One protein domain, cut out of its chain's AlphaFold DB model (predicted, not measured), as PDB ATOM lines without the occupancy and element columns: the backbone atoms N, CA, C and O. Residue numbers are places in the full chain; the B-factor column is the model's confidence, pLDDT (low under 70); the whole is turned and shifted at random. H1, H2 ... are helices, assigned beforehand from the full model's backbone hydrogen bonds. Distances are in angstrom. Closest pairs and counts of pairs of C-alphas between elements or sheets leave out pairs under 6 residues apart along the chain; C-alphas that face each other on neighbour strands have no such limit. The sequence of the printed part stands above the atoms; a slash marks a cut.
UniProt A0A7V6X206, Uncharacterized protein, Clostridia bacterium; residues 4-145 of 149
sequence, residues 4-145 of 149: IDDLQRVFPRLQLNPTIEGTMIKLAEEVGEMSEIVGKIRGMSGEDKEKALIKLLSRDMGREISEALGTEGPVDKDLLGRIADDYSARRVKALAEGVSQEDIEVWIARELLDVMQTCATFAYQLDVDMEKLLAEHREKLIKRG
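AT A GLANCE: This is residues 4 to 145 of the 149 residues of an uncharacterized protein of Clostridia bacterium (UniProt A0A7V6X206). What is the shape? Long helices H2 and H5 lie side by side as a slanting middle, with the hairpin of H3 and H4 at one end; at the other, H6 sticks out with residues 135 to 143. What builds it? The 142 printed residues hold six named helices, H1 to H6 in order, and no named strand: all helix, loose, radius of gyration of the C-alphas 19.1 A, spans 52 by 45 by 25 A.

HOW THE PARTS SIT: What touches H5, residues 101 to 125? H2, residues 20 to 41, touches it, opposite ways at a shallow tilt of 13 degrees; the closest C-alphas, of Met 34 and Glu 111, are 5.2 A apart. What follows outward? H2, with residues 36 to 41 alone, touches H3, residues 49 to 69; the closest C-alphas, of Ile 41 and Lys 49, are 5.3 A apart. H3 and H4, residues 77 to 97, form a hairpin; their closest C-alphas, of Met 61 and Tyr 87, are 6.4 A apart. And the backbones? Every O i to N i+4 pair is within hydrogen-bond range in the six helices.

IN THESE COORDINATES: Where are the ends? H1, residues 4 to 10, close but not clearly touching H5, begins at (579.630, 493.562, 412.932); H6, residues 130 to 143, touches no helix and ends at (559.261, 496.386, 424.204). How long is H5? It measures 36.5 A.

THE WHOLE: How far does it reach? The farthest C-alphas, of Pro 74 and Lys 143, are 59.1 A apart. Is it unbroken? The printed part has no cut and no long link; residues 41 to 47 have pLDDT under 70.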
ATOM      1  N   ILE A   4     578.698 492.615 413.537       81.75
ATOM      2  CA  ILE A   4     579.630 493.562 412.932       81.75
ATOM      3  C   ILE A   4     580.244 493.015 411.642       81.75
ATOM      4  O   ILE A   4     580.465 493.798 410.717       81.75
ATOM      5  N   ASP A   5     580.475 491.706 411.544       85.44
ATOM      6  CA  ASP A   5     580.965 491.066 410.316       85.44
ATOM      7  C   ASP A   5     579.926 491.215 409.195       85.44
ATOM      8  O   ASP A   5     580.266 491.562 408.063       85.44
ATOM      9  N   ASP A   6     578.644 491.026 409.528       87.69
ATOM     10  CA  ASP A   6     577.536 491.223 408.591       87.69
ATOM     11  C   ASP A   6     577.419 492.690 408.158       87.69
ATOM     12  O   ASP A   6     577.228 492.973 406.974       87.69
ATOM     13  N   LEU A   7     577.600 493.637 409.089       88.94
ATOM     14  CA  LEU A   7     577.612 495.060 408.750       88.94
ATOM     15  C   LEU A   7     578.768 495.393 407.798       88.94
ATOM     16  O   LEU A   7     578.540 496.083 406.813       88.94
ATOM     17  N   GLN A   8     579.977 494.874 408.042       91.00
ATOM     18  CA  GLN A   8     581.144 495.106 407.176       91.00
ATOM     19  C   GLN A   8     580.987 494.501 405.780       91.00
ATOM     20  O   GLN A   8     581.565 495.007 404.820       91.00
ATOM     21  N   ARG A   9     580.201 493.429 405.645       92.44
ATOM     22  CA  ARG A   9     579.877 492.846 404.341       92.44
ATOM     23  C   ARG A   9     579.024 493.785 403.484       92.44
ATOM     24  O   ARG A   9     579.147 493.750 402.262       92.44
ATOM     25  N   VAL A  10     578.147 494.573 404.108       94.50
ATOM     26  CA  VAL A  10     577.261 495.518 403.409       94.50
ATOM     27  C   VAL A  10     577.911 496.898 403.277       94.50
ATOM     28  O   VAL A  10     577.866 497.484 402.202       94.50
ATOM     29  N   PHE A  11     578.548 497.386 404.344       96.50
ATOM     30  CA  PHE A  11     579.204 498.691 404.434       96.50
ATOM     31  C   PHE A  11     580.671 498.510 404.847       96.50
ATOM     32  O   PHE A  11     580.979 498.446 406.036       96.50
ATOM     33  N   PRO A  12     581.603 498.371 403.892       95.56
ATOM     34  CA  PRO A  12     582.976 497.987 404.196       95.56
ATOM     35  C   PRO A  12     583.729 499.047 405.005       95.56
ATOM     36  O   PRO A  12     583.461 500.248 404.922       95.56
ATOM     37  N   ARG A  13     584.748 498.602 405.755       93.75
ATOM     38  CA  ARG A  13     585.744 499.514 406.334       93.75
ATOM     39  C   ARG A  13     586.517 500.188 405.206       93.75
ATOM     40  O   ARG A  13     587.171 499.522 404.405       93.75
ATOM     41  N   LEU A  14     586.455 501.511 405.175       92.44
ATOM     42  CA  LEU A  14     587.180 502.313 404.200       92.44
ATOM     43  C   LEU A  14     588.658 502.417 404.593       92.44
ATOM     44  O   LEU A  14     588.998 502.436 405.776       92.44
ATOM     45  N   GLN A  15     589.540 502.529 403.600       91.44
ATOM     46  CA  GLN A  15     590.976 502.765 403.805       91.44
ATOM     47  C   GLN A  15     591.245 504.250 404.093       91.44
ATOM     48  O   GLN A  15     591.994 504.924 403.394       91.44
ATOM     49  N   LEU A  16     590.571 504.769 405.114       87.50
ATOM     50  CA  LEU A  16     590.647 506.149 405.570       87.50
ATOM     51  C   LEU A  16     591.079 506.145 407.040       87.50
ATOM     52  O   LEU A  16     590.801 505.192 407.766       87.50
ATOM     53  N   ASN A  17     591.700 507.232 407.499       90.19
ATOM     54  CA  ASN A  17     592.001 507.434 408.920       90.19
ATOM     55  C   ASN A  17     591.276 508.678 409.479       90.19
ATOM     56  O   ASN A  17     591.940 509.640 409.872       90.19
ATOM     57  N   PRO A  18     589.928 508.726 409.434       91.81
ATOM     58  CA  PRO A  18     589.181 509.887 409.896       91.81
ATOM     59  C   PRO A  18     589.172 509.965 411.428       91.81
ATOM     60  O   PRO A  18     589.274 508.948 412.119       91.81
ATOM     61  N   THR A  19     588.993 511.172 411.970       96.31
ATOM     62  CA  THR A  19     588.648 511.355 413.389       96.31
ATOM     63  C   THR A  19     587.142 511.199 413.593       96.31
ATOM     64  O   THR A  19     586.373 511.255 412.633       96.31
ATOM     65  N   ILE A  20     586.705 511.020 414.840       96.44
ATOM     66  CA  ILE A  20     585.277 510.965 415.191       96.44
ATOM     67  C   ILE A  20     584.569 512.265 414.784       96.44
ATOM     68  O   ILE A  20     583.493 512.234 414.190       96.44
ATOM     69  N   GLU A  21     585.189 513.414 415.051       97.56
ATOM     70  CA  GLU A  21     584.652 514.730 414.705       97.56
ATOM     71  C   GLU A  21     584.540 514.902 413.189       97.56
ATOM     72  O   GLU A  21     583.525 515.396 412.701       97.56
ATOM     73  N   GLY A  22     585.553 514.455 412.438       97.25
ATOM     74  CA  GLY A  22     585.542 514.491 410.978       97.25
ATOM     75  C   GLY A  22     584.418 513.637 410.395       97.25
ATOM     76  O   GLY A  22     583.664 514.111 409.547       97.25
ATOM     77  N   THR A  23     584.247 512.412 410.899       97.12
ATOM     78  CA  THR A  23     583.149 511.535 410.476       97.12
ATOM     79  C   THR A  23     581.784 512.115 410.846       97.12
ATOM     80  O   THR A  23     580.859 512.030 410.047       97.12
ATOM     81  N   MET A  24     581.645 512.757 412.013       97.75
ATOM     82  CA  MET A  24     580.397 513.416 412.411       97.75
ATOM     83  C   MET A  24     580.049 514.601 411.498       97.75
ATOM     84  O   MET A  24     578.890 514.760 411.113       97.75
ATOM     85  N   ILE A  25     581.036 515.425 411.131       97.69
ATOM     86  CA  ILE A  25     580.841 516.523 410.172       97.69
ATOM     87  C   ILE A  25     580.401 515.961 408.819       97.69
ATOM     88  O   ILE A  25     579.418 516.442 408.257       97.69
ATOM     89  N   LYS A  26     581.071 514.908 408.333       97.00
ATOM     90  CA  LYS A  26     580.706 514.265 407.068       97.00
ATOM     91  C   LYS A  26     579.307 513.650 407.126       97.00
ATOM     92  O   LYS A  26     578.528 513.840 406.208       97.00
ATOM     93  N   LEU A  27     578.930 513.016 408.236       97.50
ATOM     94  CA  LEU A  27     577.574 512.496 408.423       97.50
ATOM     95  C   LEU A  27     576.519 513.606 408.318       97.50
ATOM     96  O   LEU A  27     575.479 513.411 407.694       97.50
ATOM     97  N   ALA A  28     576.776 514.772 408.917       97.44
ATOM     98  CA  ALA A  28     575.873 515.916 408.812       97.44
ATOM     99  C   ALA A  28     575.772 516.450 407.371       97.44
ATOM    100  O   ALA A  28     574.687 516.858 406.954       97.44
ATOM    101  N   GLU A  29     576.875 516.426 406.621       96.06
ATOM    102  CA  GLU A  29     576.912 516.762 405.194       96.06
ATOM    103  C   GLU A  29     576.025 515.810 404.381       96.06
ATOM    104  O   GLU A  29     575.068 516.280 403.771       96.06
ATOM    105  N   GLU A  30     576.242 514.492 404.473       95.56
ATOM    106  CA  GLU A  30     575.458 513.484 403.734       95.56
ATOM    107  C   GLU A  30     573.954 513.572 404.059       95.56
ATOM    108  O   GLU A  30     573.087 513.518 403.182       95.56
ATOM    109  N   VAL A  31     573.603 513.787 405.335       95.56
ATOM    110  CA  VAL A  31     572.202 513.984 405.747       95.56
ATOM    111  C   VAL A  31     571.616 515.266 405.150       95.56
ATOM    112  O   VAL A  31     570.445 515.282 404.758       95.56
ATOM    113  N   GLY A  32     572.397 516.346 405.084       92.56
ATOM    114  CA  GLY A  32     571.980 517.605 404.471       92.56
ATOM    115  C   GLY A  32     571.743 517.463 402.968       92.56
ATOM    116  O   GLY A  32     570.745 517.972 402.451       92.56
ATOM    117  N   GLU A  33     572.614 516.724 402.289       90.44
ATOM    118  CA  GLU A  33     572.515 516.426 400.864       90.44
ATOM    119  C   GLU A  33     571.280 515.566 400.547       90.44
ATOM    120  O   GLU A  33     570.474 515.941 399.691       90.44
ATOM    121  N   MET A  34     571.028 514.509 401.325       92.44
ATOM    122  CA  MET A  34     569.796 513.716 401.230       92.44
ATOM    123  C   MET A  34     568.539 514.564 401.512       92.44
ATOM    124  O   MET A  34     567.536 514.471 400.799       92.44
ATOM    125  N   SER A  35     568.579 515.422 402.538       90.38
ATOM    126  CA  SER A  35     567.447 516.278 402.929       90.38
ATOM    127  C   SER A  35     567.070 517.281 401.839       90.38
ATOM    128  O   SER A  35     565.891 517.586 401.655       90.38
ATOM    129  N   GLU A  36     568.054 517.781 401.089       87.50
ATOM    130  CA  GLU A  36     567.827 518.672 399.954       87.50
ATOM    131  C   GLU A  36     566.991 517.991 398.858       87.50
ATOM    132  O   GLU A  36     566.042 518.591 398.346       87.50
ATOM    133  N   ILE A  37     567.257 516.717 398.566       86.56
ATOM    134  CA  ILE A  37     566.509 515.933 397.574       86.56
ATOM    135  C   ILE A  37     565.101 515.614 398.090       86.56
ATOM    136  O   ILE A  37     564.108 515.870 397.405       86.56
ATOM    137  N   VAL A  38     564.991 515.114 399.324       86.50
ATOM    138  CA  VAL A  38     563.699 514.735 399.919       86.50
ATOM    139  C   VAL A  38     562.772 515.944 400.079       86.50
ATOM    140  O   VAL A  38     561.583 515.843 399.780       86.50
ATOM    141  N   GLY A  39     563.295 517.082 400.543       81.00
ATOM    142  CA  GLY A  39     562.499 518.264 400.868       81.00
ATOM    143  C   GLY A  39     562.252 519.198 399.685       81.00
ATOM    144  O   GLY A  39     561.110 519.614 399.453       81.00
ATOM    145  N   LYS A  40     563.303 519.538 398.926       76.94
ATOM    146  CA  LYS A  40     563.214 520.575 397.884       76.94
ATOM    147  C   LYS A  40     562.710 520.007 396.572       76.94
ATOM    148  O   LYS A  40     561.750 520.533 396.020       76.94
ATOM    149  N   ILE A  41     563.274 518.892 396.104       68.38
ATOM    150  CA  ILE A  41     562.895 518.325 394.799       68.38
ATOM    151  C   ILE A  41     561.442 517.816 394.823       68.38
ATOM    152  O   ILE A  41     560.680 518.076 393.887       68.38
ATOM    153  N   ARG A  42     560.983 517.227 395.938       69.31
ATOM    154  CA  ARG A  42     559.567 516.829 396.098       69.31
ATOM    155  C   ARG A  42     558.602 518.011 396.271       69.31
ATOM    156  O   ARG A  42     557.392 517.819 396.208       69.31
ATOM    157  N   GLY A  43     559.097 519.241 396.435       66.88
ATOM    158  CA  GLY A  43     558.263 520.437 396.604       66.88
ATOM    159  C   GLY A  43     557.521 520.500 397.927       66.88
ATOM    160  O   GLY A  43     556.440 521.074 397.989       66.88
ATOM    161  N   MET A  44     558.081 519.879 398.964       61.88
ATOM    162  CA  MET A  44     557.506 519.880 400.310       61.88
ATOM    163  C   MET A  44     557.849 521.168 401.081       61.88
ATOM    164  O   MET A  44     557.315 521.394 402.164       61.88
ATOM    165  N   SER A  45     558.711 522.019 400.513       56.75
ATOM    166  CA  SER A  45     559.103 523.337 401.015       56.75
ATOM    167  C   SER A  45     558.853 524.390 399.931       56.75
ATOM    168  O   SER A  45     559.016 524.088 398.751       56.75
ATOM    169  N   GLY A  46     558.484 525.621 400.300       58.62
ATOM    170  CA  GLY A  46     558.261 526.751 399.375       58.62
ATOM    171  C   GLY A  46     559.528 527.276 398.678       58.62
ATOM    172  O   GLY A  46     559.615 528.464 398.384       58.62
ATOM    173  N   GLU A  47     560.522 526.412 398.468       61.66
ATOM    174  CA  GLU A  47     561.831 526.705 397.890       61.66
ATOM    175  C   GLU A  47     561.929 526.280 396.413       61.66
ATOM    176  O   GLU A  47     561.174 525.444 395.916       61.66
ATOM    177  N   ASP A  48     562.900 526.876 395.716       75.25
ATOM    178  CA  ASP A  48     563.157 526.747 394.279       75.25
ATOM    179  C   ASP A  48     563.663 525.342 393.887       75.25
ATOM    180  O   ASP A  48     564.828 524.980 394.104       75.25
ATOM    181  N   LYS A  49     562.764 524.548 393.287       78.75
ATOM    182  CA  LYS A  49     563.042 523.193 392.784       78.75
ATOM    183  C   LYS A  49     564.133 523.167 391.718       78.75
ATOM    184  O   LYS A  49     564.933 522.232 391.699       78.75
ATOM    185  N   GLU A  50     564.167 524.169 390.845       81.56
ATOM    186  CA  GLU A  50     565.114 524.226 389.730       81.56
ATOM    187  C   GLU A  50     566.533 524.378 390.263       81.56
ATOM    188  O   GLU A  50     567.445 523.660 389.854       81.56
ATOM    189  N   LYS A  51     566.718 525.246 391.263       83.25
ATOM    190  CA  LYS A  51     568.016 525.429 391.916       83.25
ATOM    191  C   LYS A  51     568.520 524.147 392.587       83.25
ATOM    192  O   LYS A  51     569.705 523.829 392.468       83.25
ATOM    193  N   ALA A  52     567.642 523.416 393.277       83.31
ATOM    194  CA  ALA A  52     567.999 522.148 393.920       83.31
ATOM    195  C   ALA A  52     568.420 521.092 392.884       83.31
ATOM    196  O   ALA A  52     569.454 520.442 393.038       83.31
ATOM    197  N   LEU A  53     567.668 520.990 391.788       86.50
ATOM    198  CA  LEU A  53     567.961 520.094 390.674       86.50
ATOM    199  C   LEU A  53     569.294 520.425 389.985       86.50
ATOM    200  O   LEU A  53     570.105 519.534 389.742       86.50
ATOM    201  N   ILE A  54     569.558 521.705 389.703       87.25
ATOM    202  CA  ILE A  54     570.819 522.145 389.087       87.25
ATOM    203  C   ILE A  54     572.005 521.783 389.979       87.25
ATOM    204  O   ILE A  54     573.026 521.297 389.485       87.25
ATOM    205  N   LYS A  55     571.880 522.007 391.292       87.69
ATOM    206  CA  LYS A  55     572.927 521.666 392.255       87.69
ATOM    207  C   LYS A  55     573.190 520.159 392.276       87.69
ATOM    208  O   LYS A  55     574.352 519.764 392.265       87.69
ATOM    209  N   LEU A  56     572.137 519.341 392.258       88.31
ATOM    210  CA  LEU A  56     572.250 517.884 392.234       88.31
ATOM    211  C   LEU A  56     572.971 517.385 390.977       88.31
ATOM    212  O   LEU A  56     573.986 516.706 391.084       88.31
ATOM    213  N   LEU A  57     572.516 517.800 389.791       89.12
ATOM    214  CA  LEU A  57     573.145 517.407 388.525       89.12
ATOM    215  C   LEU A  57     574.607 517.863 388.442       89.12
ATOM    216  O   LEU A  57     575.448 517.155 387.899       89.12
ATOM    217  N   SER A  58     574.926 519.030 389.006       90.50
ATOM    218  CA  SER A  58     576.305 519.529 389.056       90.50
ATOM    219  C   SER A  58     577.197 518.686 389.972       90.50
ATOM    220  O   SER A  58     578.370 518.487 389.660       90.50
ATOM    221  N   ARG A  59     576.660 518.191 391.095       89.19
ATOM    222  CA  ARG A  59     577.379 517.296 392.016       89.19
ATOM    223  C   ARG A  59     577.644 515.940 391.371       89.19
ATOM    224  O   ARG A  59     578.786 515.494 391.397       89.19
ATOM    225  N   ASP A  60     576.636 515.340 390.740       89.50
ATOM    226  CA  ASP A  60     576.777 514.059 390.035       89.50
ATOM    227  C   ASP A  60     577.808 514.152 388.901       89.50
ATOM    228  O   ASP A  60     578.721 513.331 388.826       89.50
ATOM    229  N   MET A  61     577.755 515.224 388.101       93.12
ATOM    230  CA  MET A  61     578.775 515.503 387.087       93.12
ATOM    231  C   MET A  61     580.175 515.608 387.704       93.12
ATOM    232  O   MET A  61     581.135 515.065 387.166       93.12
ATOM    233  N   GLY A  62     580.303 516.310 388.833       91.69
ATOM    234  CA  GLY A  62     581.571 516.459 389.543       91.69
ATOM    235  C   GLY A  62     582.135 515.127 390.044       91.69
ATOM    236  O   GLY A  62     583.338 514.900 389.911       91.69
ATOM    237  N   ARG A  63     581.278 514.238 390.570       89.62
ATOM    238  CA  ARG A  63     581.655 512.878 390.991       89.62
ATOM    239  C   ARG A  63     582.182 512.074 389.798       89.62
ATOM    240  O   ARG A  63     583.303 511.580 389.853       89.62
ATOM    241  N   GLU A  64     581.441 512.049 388.693       90.75
ATOM    242  CA  GLU A  64     581.809 511.292 387.488       90.75
ATOM    243  C   GLU A  64     583.092 511.823 386.824       90.75
ATOM    244  O   GLU A  64     583.964 511.055 386.417       90.75
ATOM    245  N   ILE A  65     583.272 513.149 386.788       92.50
ATOM    246  CA  ILE A  65     584.530 513.771 386.351       92.50
ATOM    247  C   ILE A  65     585.681 513.373 387.280       92.50
ATOM    248  O   ILE A  65     586.764 513.044 386.800       92.50
ATOM    249  N   SER A  66     585.477 513.405 388.601       89.94
ATOM    250  CA  SER A  66     586.514 513.031 389.567       89.94
ATOM    251  C   SER A  66     586.941 511.572 389.408       89.94
ATOM    252  O   SER A  66     588.131 511.277 389.494       89.94
ATOM    253  N   GLU A  67     585.998 510.670 389.148       87.94
ATOM    254  CA  GLU A  67     586.278 509.260 388.859       87.94
ATOM    255  C   GLU A  67     587.072 509.102 387.560       87.94
ATOM    256  O   GLU A  67     588.104 508.431 387.549       87.94
ATOM    257  N   ALA A  68     586.656 509.785 386.489       88.25
ATOM    258  CA  ALA A  68     587.361 509.774 385.208       88.25
ATOM    259  C   ALA A  68     588.791 510.338 385.307       88.25
ATOM    260  O   ALA A  68     589.682 509.910 384.579       88.25
ATOM    261  N   LEU A  69     589.028 511.295 386.209       88.06
ATOM    262  CA  LEU A  69     590.356 511.852 386.480       88.06
ATOM    263  C   LEU A  69     591.207 510.978 387.412       88.06
ATOM    264  O   LEU A  69     592.431 511.092 387.393       88.06
ATOM    265  N   GLY A  70     590.578 510.140 388.237       82.69
ATOM    266  CA  GLY A  70     591.248 509.283 389.217       82.69
ATOM    267  C   GLY A  70     591.905 508.033 388.623       82.69
ATOM    268  O   GLY A  70     592.592 507.311 389.343       82.69
ATOM    269  N   THR A  71     591.707 507.757 387.332       81.44
ATOM    270  CA  THR A  71     592.300 506.598 386.653       81.44
ATOM    271  C   THR A  71     593.790 506.800 386.368       81.44
ATOM    272  O   THR A  71     594.201 507.878 385.939       81.44
ATOM    273  N   GLU A  72     594.606 505.754 386.537       77.38
ATOM    274  CA  GLU A  72     596.022 505.792 386.156       77.38
ATOM    275  C   GLU A  72     596.180 505.985 384.637       77.38
ATOM    276  O   GLU A  72     595.735 505.158 383.843       77.38
ATOM    277  N   GLY A  73     596.841 507.069 384.225       81.44
ATOM    278  CA  GLY A  73     597.120 507.357 382.818       81.44
ATOM    279  C   GLY A  73     596.887 508.821 382.432       81.44
ATOM    280  O   GLY A  73     596.613 509.665 383.285       81.44
ATOM    281  N   PRO A  74     597.045 509.162 381.141       86.06
ATOM    282  CA  PRO A  74     596.705 510.485 380.641       86.06
ATOM    283  C   PRO A  74     595.190 510.708 380.685       86.06
ATOM    284  O   PRO A  74     594.411 509.830 380.330       86.06
ATOM    285  N   VAL A  75     594.788 511.921 381.065       88.00
ATOM    286  CA  VAL A  75     593.380 512.330 381.100       88.00
ATOM    287  C   VAL A  75     592.764 512.263 379.702       88.00
ATOM    288  O   VAL A  75     593.211 512.963 378.786       88.00
ATOM    289  N   ASP A  76     591.699 511.475 379.563       91.06
ATOM    290  CA  ASP A  76     590.870 511.436 378.360       91.06
ATOM    291  C   ASP A  76     589.962 512.676 378.312       91.06
ATOM    292  O   ASP A  76     588.904 512.749 378.939       91.06
ATOM    293  N   LYS A  77     590.393 513.688 377.554       91.81
ATOM    294  CA  LYS A  77     589.640 514.939 377.388       91.81
ATOM    295  C   LYS A  77     588.324 514.743 376.639       91.81
ATOM    296  O   LYS A  77     587.385 515.496 376.893       91.81
ATOM    297  N   ASP A  78     588.246 513.754 375.753       93.19
ATOM    298  CA  ASP A  78     587.037 513.479 374.979       93.19
ATOM    299  C   ASP A  78     585.977 512.822 375.868       93.19
ATOM    300  O   ASP A  78     584.786 513.109 375.745       93.19
ATOM    301  N   LEU A  79     586.391 511.969 376.811       91.25
ATOM    302  CA  LEU A  79     585.507 511.467 377.863       91.25
ATOM    303  C   LEU A  79     584.962 512.605 378.733       91.25
ATOM    304  O   LEU A  79     583.750 512.688 378.916       91.25
ATOM    305  N   LEU A  80     585.819 513.513 379.211       92.81
ATOM    306  CA  LEU A  80     585.371 514.655 380.021       92.81
ATOM    307  C   LEU A  80     584.387 515.560 379.267       92.81
ATOM    308  O   LEU A  80     583.394 515.997 379.846       92.81
ATOM    309  N   GLY A  81     584.643 515.814 377.979       93.69
ATOM    310  CA  GLY A  81     583.726 516.557 377.113       93.69
ATOM    311  C   GLY A  81     582.361 515.877 377.005       93.69
ATOM    312  O   GLY A  81     581.340 516.519 377.226       93.69
ATOM    313  N   ARG A  82     582.342 514.556 376.776       95.31
ATOM    314  CA  ARG A  82     581.097 513.772 376.719       95.31
ATOM    315  C   ARG A  82     580.315 513.797 378.030       95.31
ATOM    316  O   ARG A  82     579.097 513.930 377.980       95.31
ATOM    317  N   ILE A  83     580.993 513.699 379.178       94.00
ATOM    318  CA  ILE A  83     580.349 513.818 380.495       94.00
ATOM    319  C   ILE A  83     579.688 515.199 380.615       94.00
ATOM    320  O   ILE A  83     578.498 515.297 380.903       94.00
ATOM    321  N   ALA A  84     580.426 516.275 380.335       93.00
ATOM    322  CA  ALA A  84     579.888 517.632 380.423       93.00
ATOM    323  C   ALA A  84     578.685 517.860 379.488       93.00
ATOM    324  O   ALA A  84     577.688 518.463 379.900       93.00
ATOM    325  N   ASP A  85     578.755 517.358 378.254       94.94
ATOM    326  CA  ASP A  85     577.672 517.463 377.275       94.94
ATOM    327  C   ASP A  85     576.420 516.696 377.724       94.94
ATOM    328  O   ASP A  85     575.311 517.232 377.644       94.94
ATOM    329  N   ASP A  86     576.583 515.483 378.264       94.69
ATOM    330  CA  ASP A  86     575.474 514.673 378.776       94.69
ATOM    331  C   ASP A  86     574.773 515.360 379.957       94.69
ATOM    332  O   ASP A  86     573.555 515.548 379.933       94.69
ATOM    333  N   TYR A  87     575.518 515.848 380.956       93.25
ATOM    334  CA  TYR A  87     574.909 516.579 382.075       93.25
ATOM    335  C   TYR A  87     574.281 517.906 381.645       93.25
ATOM    336  O   TYR A  87     573.246 518.299 382.189       93.25
ATOM    337  N   SER A  88     574.849 518.590 380.646       92.31
ATOM    338  CA  SER A  88     574.234 519.784 380.059       92.31
ATOM    339  C   SER A  88     572.879 519.453 379.420       92.31
ATOM    340  O   SER A  88     571.886 520.130 379.700       92.31
ATOM    341  N   ALA A  89     572.804 518.370 378.640       92.06
ATOM    342  CA  ALA A  89     571.566 517.898 378.025       92.06
ATOM    343  C   ALA A  89     570.534 517.445 379.071       92.06
ATOM    344  O   ALA A  89     569.374 517.863 379.011       92.06
ATOM    345  N   ARG A  90     570.953 516.661 380.076       90.56
ATOM    346  CA  ARG A  90     570.101 516.237 381.200       90.56
ATOM    347  C   ARG A  90     569.542 517.428 381.964       90.56
ATOM    348  O   ARG A  90     568.358 517.431 382.278       90.56
ATOM    349  N   ARG A  91     570.355 518.460 382.215       90.19
ATOM    350  CA  ARG A  91     569.909 519.694 382.878       90.19
ATOM    351  C   ARG A  91     568.832 520.407 382.072       90.19
ATOM    352  O   ARG A  91     567.809 520.775 382.638       90.19
ATOM    353  N   VAL A  92     569.044 520.600 380.770       90.94
ATOM    354  CA  VAL A  92     568.051 521.251 379.898       90.94
ATOM    355  C   VAL A  92     566.748 520.455 379.883       90.94
ATOM    356  O   VAL A  92     565.682 521.033 380.081       90.94
ATOM    357  N   LYS A  93     566.836 519.130 379.720       90.19
ATOM    358  CA  LYS A  93     565.672 518.245 379.733       90.19
ATOM    359  C   LYS A  93     564.927 518.311 381.065       90.19
ATOM    360  O   LYS A  93     563.722 518.527 381.074       90.19
ATOM    361  N   ALA A  94     565.635 518.182 382.182       86.94
ATOM    362  CA  ALA A  94     565.031 518.146 383.507       86.94
ATOM    363  C   ALA A  94     564.396 519.490 383.914       86.94
ATOM    364  O   ALA A  94     563.408 519.501 384.642       86.94
ATOM    365  N   LEU A  95     564.913 520.621 383.418       85.56
ATOM    366  CA  LEU A  95     564.277 521.933 383.592       85.56
ATOM    367  C   LEU A  95     563.035 522.112 382.706       85.56
ATOM    368  O   LEU A  95     562.086 522.770 383.117       85.56
ATOM    369  N   ALA A  96     563.026 521.538 381.500       88.50
ATOM    370  CA  ALA A  96     561.905 521.664 380.568       88.50
ATOM    371  C   ALA A  96     560.748 520.699 380.880       88.50
ATOM    372  O   ALA A  96     559.581 521.072 380.789       88.50
ATOM    373  N   GLU A  97     561.073 519.454 381.224       88.06
ATOM    374  CA  GLU A  97     560.120 518.345 381.371       88.06
ATOM    375  C   GLU A  97     559.879 517.962 382.839       88.06
ATOM    376  O   GLU A  97     558.960 517.201 383.142       88.06
ATOM    377  N   GLY A  98     560.680 518.500 383.763       82.62
ATOM    378  CA  GLY A  98     560.721 518.044 385.147       82.62
ATOM    379  C   GLY A  98     561.509 516.741 385.306       82.62
ATOM    380  O   GLY A  98     562.167 516.252 384.388       82.62
ATOM    381  N   VAL A  99     561.446 516.178 386.509       84.19
ATOM    382  CA  VAL A  99     562.127 514.929 386.874       84.19
ATOM    383  C   VAL A  99     561.085 513.874 387.215       84.19
ATOM    384  O   VAL A  99     560.084 514.182 387.868       84.19
ATOM    385  N   SER A 100     561.318 512.630 386.793       86.69
ATOM    386  CA  SER A 100     560.432 511.523 387.139       86.69
ATOM    387  C   SER A 100     560.516 511.171 388.630       86.69
ATOM    388  O   SER A 100     561.530 511.380 389.296       86.69
ATOM    389  N   GLN A 101     559.443 510.597 389.175       84.69
ATOM    390  CA  GLN A 101     559.449 510.116 390.561       84.69
ATOM    391  C   GLN A 101     560.487 509.001 390.778       84.69
ATOM    392  O   GLN A 101     561.067 508.920 391.858       84.69
ATOM    393  N   GLU A 102     560.751 508.190 389.751       88.00
ATOM    394  CA  GLU A 102     561.758 507.125 389.774       88.00
ATOM    395  C   GLU A 102     563.178 507.694 389.896       88.00
ATOM    396  O   GLU A 102     563.931 507.269 390.770       88.00
ATOM    397  N   ASP A 103     563.524 508.719 389.112       86.12
ATOM    398  CA  ASP A 103     564.836 509.382 389.204       86.12
ATOM    399  C   ASP A 103     565.057 509.986 390.599       86.12
ATOM    400  O   ASP A 103     566.133 509.856 391.185       86.12
ATOM    401  N   ILE A 104     564.012 510.598 391.171       86.12
ATOM    402  CA  ILE A 104     564.055 511.146 392.533       86.12
ATOM    403  C   ILE A 104     564.334 510.037 393.551       86.12
ATOM    404  O   ILE A 104     565.145 510.226 394.455       86.12
ATOM    405  N   GLU A 105     563.674 508.886 393.428       89.88
ATOM    406  CA  GLU A 105     563.881 507.748 394.327       89.88
ATOM    407  C   GLU A 105     565.289 507.165 394.210       89.88
ATOM    408  O   GLU A 105     565.908 506.876 395.234       89.88
ATOM    409  N   VAL A 106     565.828 507.072 392.991       90.81
ATOM    410  CA  VAL A 106     567.215 506.652 392.758       90.81
ATOM    411  C   VAL A 106     568.193 507.609 393.436       90.81
ATOM    412  O   VAL A 106     569.119 507.159 394.110       90.81
ATOM    413  N   TRP A 107     567.990 508.921 393.312       89.94
ATOM    414  CA  TRP A 107     568.860 509.897 393.964       89.94
ATOM    415  C   TRP A 107     568.761 509.854 395.488       89.94
ATOM    416  O   TRP A 107     569.787 509.868 396.162       89.94
ATOM    417  N   ILE A 108     567.549 509.730 396.040       91.00
ATOM    418  CA  ILE A 108     567.361 509.549 397.488       91.00
ATOM    419  C   ILE A 108     568.092 508.291 397.961       91.00
ATOM    420  O   ILE A 108     568.765 508.332 398.986       91.00
ATOM    421  N   ALA A 109     567.974 507.182 397.228       93.69
ATOM    422  CA  ALA A 109     568.620 505.927 397.591       93.69
ATOM    423  C   ALA A 109     570.150 506.043 397.594       93.69
ATOM    424  O   ALA A 109     570.787 505.504 398.494       93.69
ATOM    425  N   ARG A 110     570.739 506.765 396.631       92.94
ATOM    426  CA  ARG A 110     572.190 507.006 396.581       92.94
ATOM    427  C   ARG A 110     572.682 507.766 397.810       92.94
ATOM    428  O   ARG A 110     573.533 507.255 398.525       92.94
ATOM    429  N   GLU A 111     572.076 508.909 398.116       94.31
ATOM    430  CA  GLU A 111     572.490 509.703 399.282       94.31
ATOM    431  C   GLU A 111     572.179 508.976 400.605       94.31
ATOM    432  O   GLU A 111     572.930 509.072 401.572       94.31
ATOM    433  N   LEU A 112     571.102 508.181 400.660       95.94
ATOM    434  CA  LEU A 112     570.824 507.318 401.810       95.94
ATOM    435  C   LEU A 112     571.949 506.299 402.035       95.94
ATOM    436  O   LEU A 112     572.331 506.061 403.179       95.94
ATOM    437  N   LEU A 113     572.484 505.699 400.969       96.50
ATOM    438  CA  LEU A 113     573.606 504.766 401.076       96.50
ATOM    439  C   LEU A 113     574.875 505.462 401.581       96.50
ATOM    440  O   LEU A 113     575.560 504.886 402.428       96.50
ATOM    441  N   ASP A 114     575.141 506.699 401.161       96.19
ATOM    442  CA  ASP A 114     576.273 507.492 401.662       96.19
ATOM    443  C   ASP A 114     576.127 507.804 403.163       96.19
ATOM    444  O   ASP A 114     577.067 507.614 403.950       96.19
ATOM    445  N   VAL A 115     574.915 508.165 403.608       97.81
ATOM    446  CA  VAL A 115     574.588 508.322 405.037       97.81
ATOM    447  C   VAL A 115     574.823 507.014 405.797       97.81
ATOM    448  O   VAL A 115     575.445 507.014 406.862       97.81
ATOM    449  N   MET A 116     574.342 505.884 405.271       97.75
ATOM    450  CA  MET A 116     574.486 504.576 405.918       97.75
ATOM    451  C   MET A 116     575.954 504.140 406.016       97.75
ATOM    452  O   MET A 116     576.388 503.713 407.089       97.75
ATOM    453  N   GLN A 117     576.735 504.299 404.947       97.69
ATOM    454  CA  GLN A 117     578.169 504.006 404.935       97.69
ATOM    455  C   GLN A 117     578.932 504.898 405.921       97.69
ATOM    456  O   GLN A 117     579.839 504.430 406.620       97.69
ATOM    457  N   THR A 118     578.555 506.173 406.029       97.31
ATOM    458  CA  THR A 118     579.179 507.103 406.978       97.31
ATOM    459  C   THR A 118     578.827 506.739 408.422       97.31
ATOM    460  O   THR A 118     579.714 506.704 409.274       97.31
ATOM    461  N   CYS A 119     577.577 506.351 408.702       96.88
ATOM    462  CA  CYS A 119     577.175 505.792 409.998       96.88
ATOM    463  C   CYS A 119     577.957 504.518 410.354       96.88
ATOM    464  O   CYS A 119     578.404 504.375 411.491       96.88
ATOM    465  N   ALA A 120     578.142 503.601 409.399       95.56
ATOM    466  CA  ALA A 120     578.920 502.382 409.608       95.56
ATOM    467  C   ALA A 120     580.392 502.703 409.909       95.56
ATOM    468  O   ALA A 120     580.946 502.211 410.890       95.56
ATOM    469  N   THR A 121     580.991 503.607 409.126       95.62
ATOM    470  CA  THR A 121     582.346 504.129 409.362       95.62
ATOM    471  C   THR A 121     582.479 504.702 410.768       95.62
ATOM    472  O   THR A 121     583.432 504.376 411.472       95.62
ATOM    473  N   PHE A 122     581.493 505.488 411.203       95.56
ATOM    474  CA  PHE A 122     581.471 506.052 412.546       95.56
ATOM    475  C   PHE A 122     581.404 504.949 413.611       95.56
ATOM    476  O   PHE A 122     582.214 504.929 414.535       95.56
ATOM    477  N   ALA A 123     580.515 503.966 413.450       93.62
ATOM    478  CA  ALA A 123     580.426 502.835 414.369       93.62
ATOM    479  C   ALA A 123     581.761 502.074 414.497       93.62
ATOM    480  O   ALA A 123     582.124 501.668 415.597       93.62
ATOM    481  N   TYR A 124     582.523 501.932 413.407       92.81
ATOM    482  CA  TYR A 124     583.829 501.261 413.415       92.81
ATOM    483  C   TYR A 124     584.941 502.021 414.144       92.81
ATOM    484  O   TYR A 124     585.962 501.407 414.460       92.81
ATOM    485  N   GLN A 125     584.768 503.323 414.388       93.69
ATOM    486  CA  GLN A 125     585.711 504.149 415.147       93.69
ATOM    487  C   GLN A 125     585.477 504.078 416.661       93.69
ATOM    488  O   GLN A 125     586.349 504.483 417.428       93.69
ATOM    489  N   LEU A 126     584.305 503.614 417.103       92.75
ATOM    490  CA  LEU A 126     583.952 503.579 418.518       92.75
ATOM    491  C   LEU A 126     584.523 502.325 419.188       92.75
ATOM    492  O   LEU A 126     584.274 501.205 418.748       92.75
ATOM    493  N   ASP A 127     585.233 502.515 420.298       92.19
ATOM    494  CA  ASP A 127     585.745 501.425 421.135       92.19
ATOM    495  C   ASP A 127     584.679 500.975 422.148       92.19
ATOM    496  O   ASP A 127     584.720 501.302 423.335       92.19
ATOM    497  N   VAL A 128     583.637 500.308 421.645       91.25
ATOM    498  CA  VAL A 128     582.497 499.829 422.439       91.25
ATOM    499  C   VAL A 128     582.056 498.435 421.994       91.25
ATOM    500  O   VAL A 128     582.207 498.054 420.833       91.25
ATOM    501  N   ASP A 129     581.434 497.689 422.908       92.38
ATOM    502  CA  ASP A 129     580.793 496.407 422.597       92.38
ATOM    503  C   ASP A 129     579.496 496.636 421.806       92.38
ATOM    504  O   ASP A 129     578.395 496.759 422.354       92.38
ATOM    505  N   MET A 130     579.645 496.758 420.488       90.69
ATOM    506  CA  MET A 130     578.531 497.070 419.602       90.69
ATOM    507  C   MET A 130     577.544 495.905 419.462       90.69
ATOM    508  O   MET A 130     576.361 496.146 419.240       90.69
ATOM    509  N   GLU A 131     577.974 494.655 419.658       89.50
ATOM    510  CA  GLU A 131     577.054 493.512 419.649       89.50
ATOM    511  C   GLU A 131     576.072 493.587 420.812       89.50
ATOM    512  O   GLU A 131     574.855 493.494 420.617       89.50
ATOM    513  N   LYS A 132     576.595 493.833 422.018       92.94
ATOM    514  CA  LYS A 132     575.768 494.027 423.205       92.94
ATOM    515  C   LYS A 132     574.816 495.211 423.033       92.94
ATOM    516  O   LYS A 132     573.621 495.073 423.292       92.94
ATOM    517  N   LEU A 133     575.308 496.354 422.549       93.50
ATOM    518  CA  LEU A 133     574.481 497.550 422.339       93.50
ATOM    519  C   LEU A 133     573.381 497.333 421.286       93.50
ATOM    520  O   LEU A 133     572.264 497.830 421.451       93.50
ATOM    521  N   LEU A 134     573.656 496.572 420.222       91.00
ATOM    522  CA  LEU A 134     572.652 496.204 419.219       91.00
ATOM    523  C   LEU A 134     571.576 495.280 419.801       91.00
ATOM    524  O   LEU A 134     570.389 495.483 419.525       91.00
ATOM    525  N   ALA A 135     571.960 494.309 420.635       91.62
ATOM    526  CA  ALA A 135     571.013 493.442 421.334       91.62
ATOM    527  C   ALA A 135     570.096 494.249 422.270       91.62
ATOM    528  O   ALA A 135     568.869 494.159 422.165       91.62
ATOM    529  N   GLU A 136     570.670 495.128 423.100       94.88
ATOM    530  CA  GLU A 136     569.918 496.038 423.976       94.88
ATOM    531  C   GLU A 136     568.974 496.954 423.174       94.88
ATOM    532  O   GLU A 136     567.813 497.177 423.546       94.88
ATOM    533  N   HIS A 137     569.438 497.469 422.030       93.94
ATOM    534  CA  HIS A 137     568.618 498.293 421.150       93.94
ATOM    535  C   HIS A 137     567.435 497.509 420.566       93.94
ATOM    536  O   HIS A 137     566.317 498.033 420.545       93.94
ATOM    537  N   ARG A 138     567.651 496.267 420.114       92.88
ATOM    538  CA  ARG A 138     566.593 495.396 419.577       92.88
ATOM    539  C   ARG A 138     565.541 495.080 420.639       92.88
ATOM    540  O   ARG A 138     564.354 495.232 420.359       92.88
ATOM    541  N   GLU A 139     565.945 494.730 421.861       95.44
ATOM    542  CA  GLU A 139     565.002 494.503 422.964       95.44
ATOM    543  C   GLU A 139     564.134 495.732 423.242       95.44
ATOM    544  O   GLU A 139     562.921 495.625 423.435       95.44
ATOM    545  N   LYS A 140     564.740 496.926 423.243       96.19
ATOM    546  CA  LYS A 140     564.006 498.186 423.400       96.19
ATOM    547  C   LYS A 140     562.961 498.367 422.293       96.19
ATOM    548  O   LYS A 140     561.871 498.857 422.583       96.19
ATOM    549  N   LEU A 141     563.263 497.999 421.045       96.94
ATOM    550  CA  LEU A 141     562.305 498.089 419.934       96.94
ATOM    551  C   LEU A 141     561.153 497.081 420.069       96.94
ATOM    552  O   LEU A 141     560.010 497.458 419.812       96.94
ATOM    553  N   ILE A 142     561.425 495.857 420.539       96.00
ATOM    554  CA  ILE A 142     560.396 494.842 420.841       96.00
ATOM    555  C   ILE A 142     559.471 495.335 421.959       96.00
ATOM    556  O   ILE A 142     558.256 495.373 421.785       96.00
ATOM    557  N   LYS A 143     560.033 495.828 423.073       96.06
ATOM    558  CA  LYS A 143     559.261 496.386 424.204       96.06
ATOM    559  C   LYS A 143     558.350 497.546 423.788       96.06
ATOM    560  O   LYS A 143     557.304 497.753 424.393       96.06
ATOM    561  N   ARG A 144     558.746 498.312 422.766       96.12
ATOM    562  CA  ARG A 144     557.957 499.421 422.204       96.12
ATOM    563  C   ARG A 144     556.961 498.985 421.123       96.12
ATOM    564  O   ARG A 144     556.213 499.826 420.640       96.12
ATOM    565  N   GLY A 145     556.953 497.711 420.733       94.94
ATOM    566  CA  GLY A 145     556.066 497.175 419.700       94.94
ATOM    567  C   GLY A 145     556.467 497.527 418.263       94.94
ATOM    568  O   GLY A 145     555.661 497.339 417.356       94.94
TER     569      GLY A 145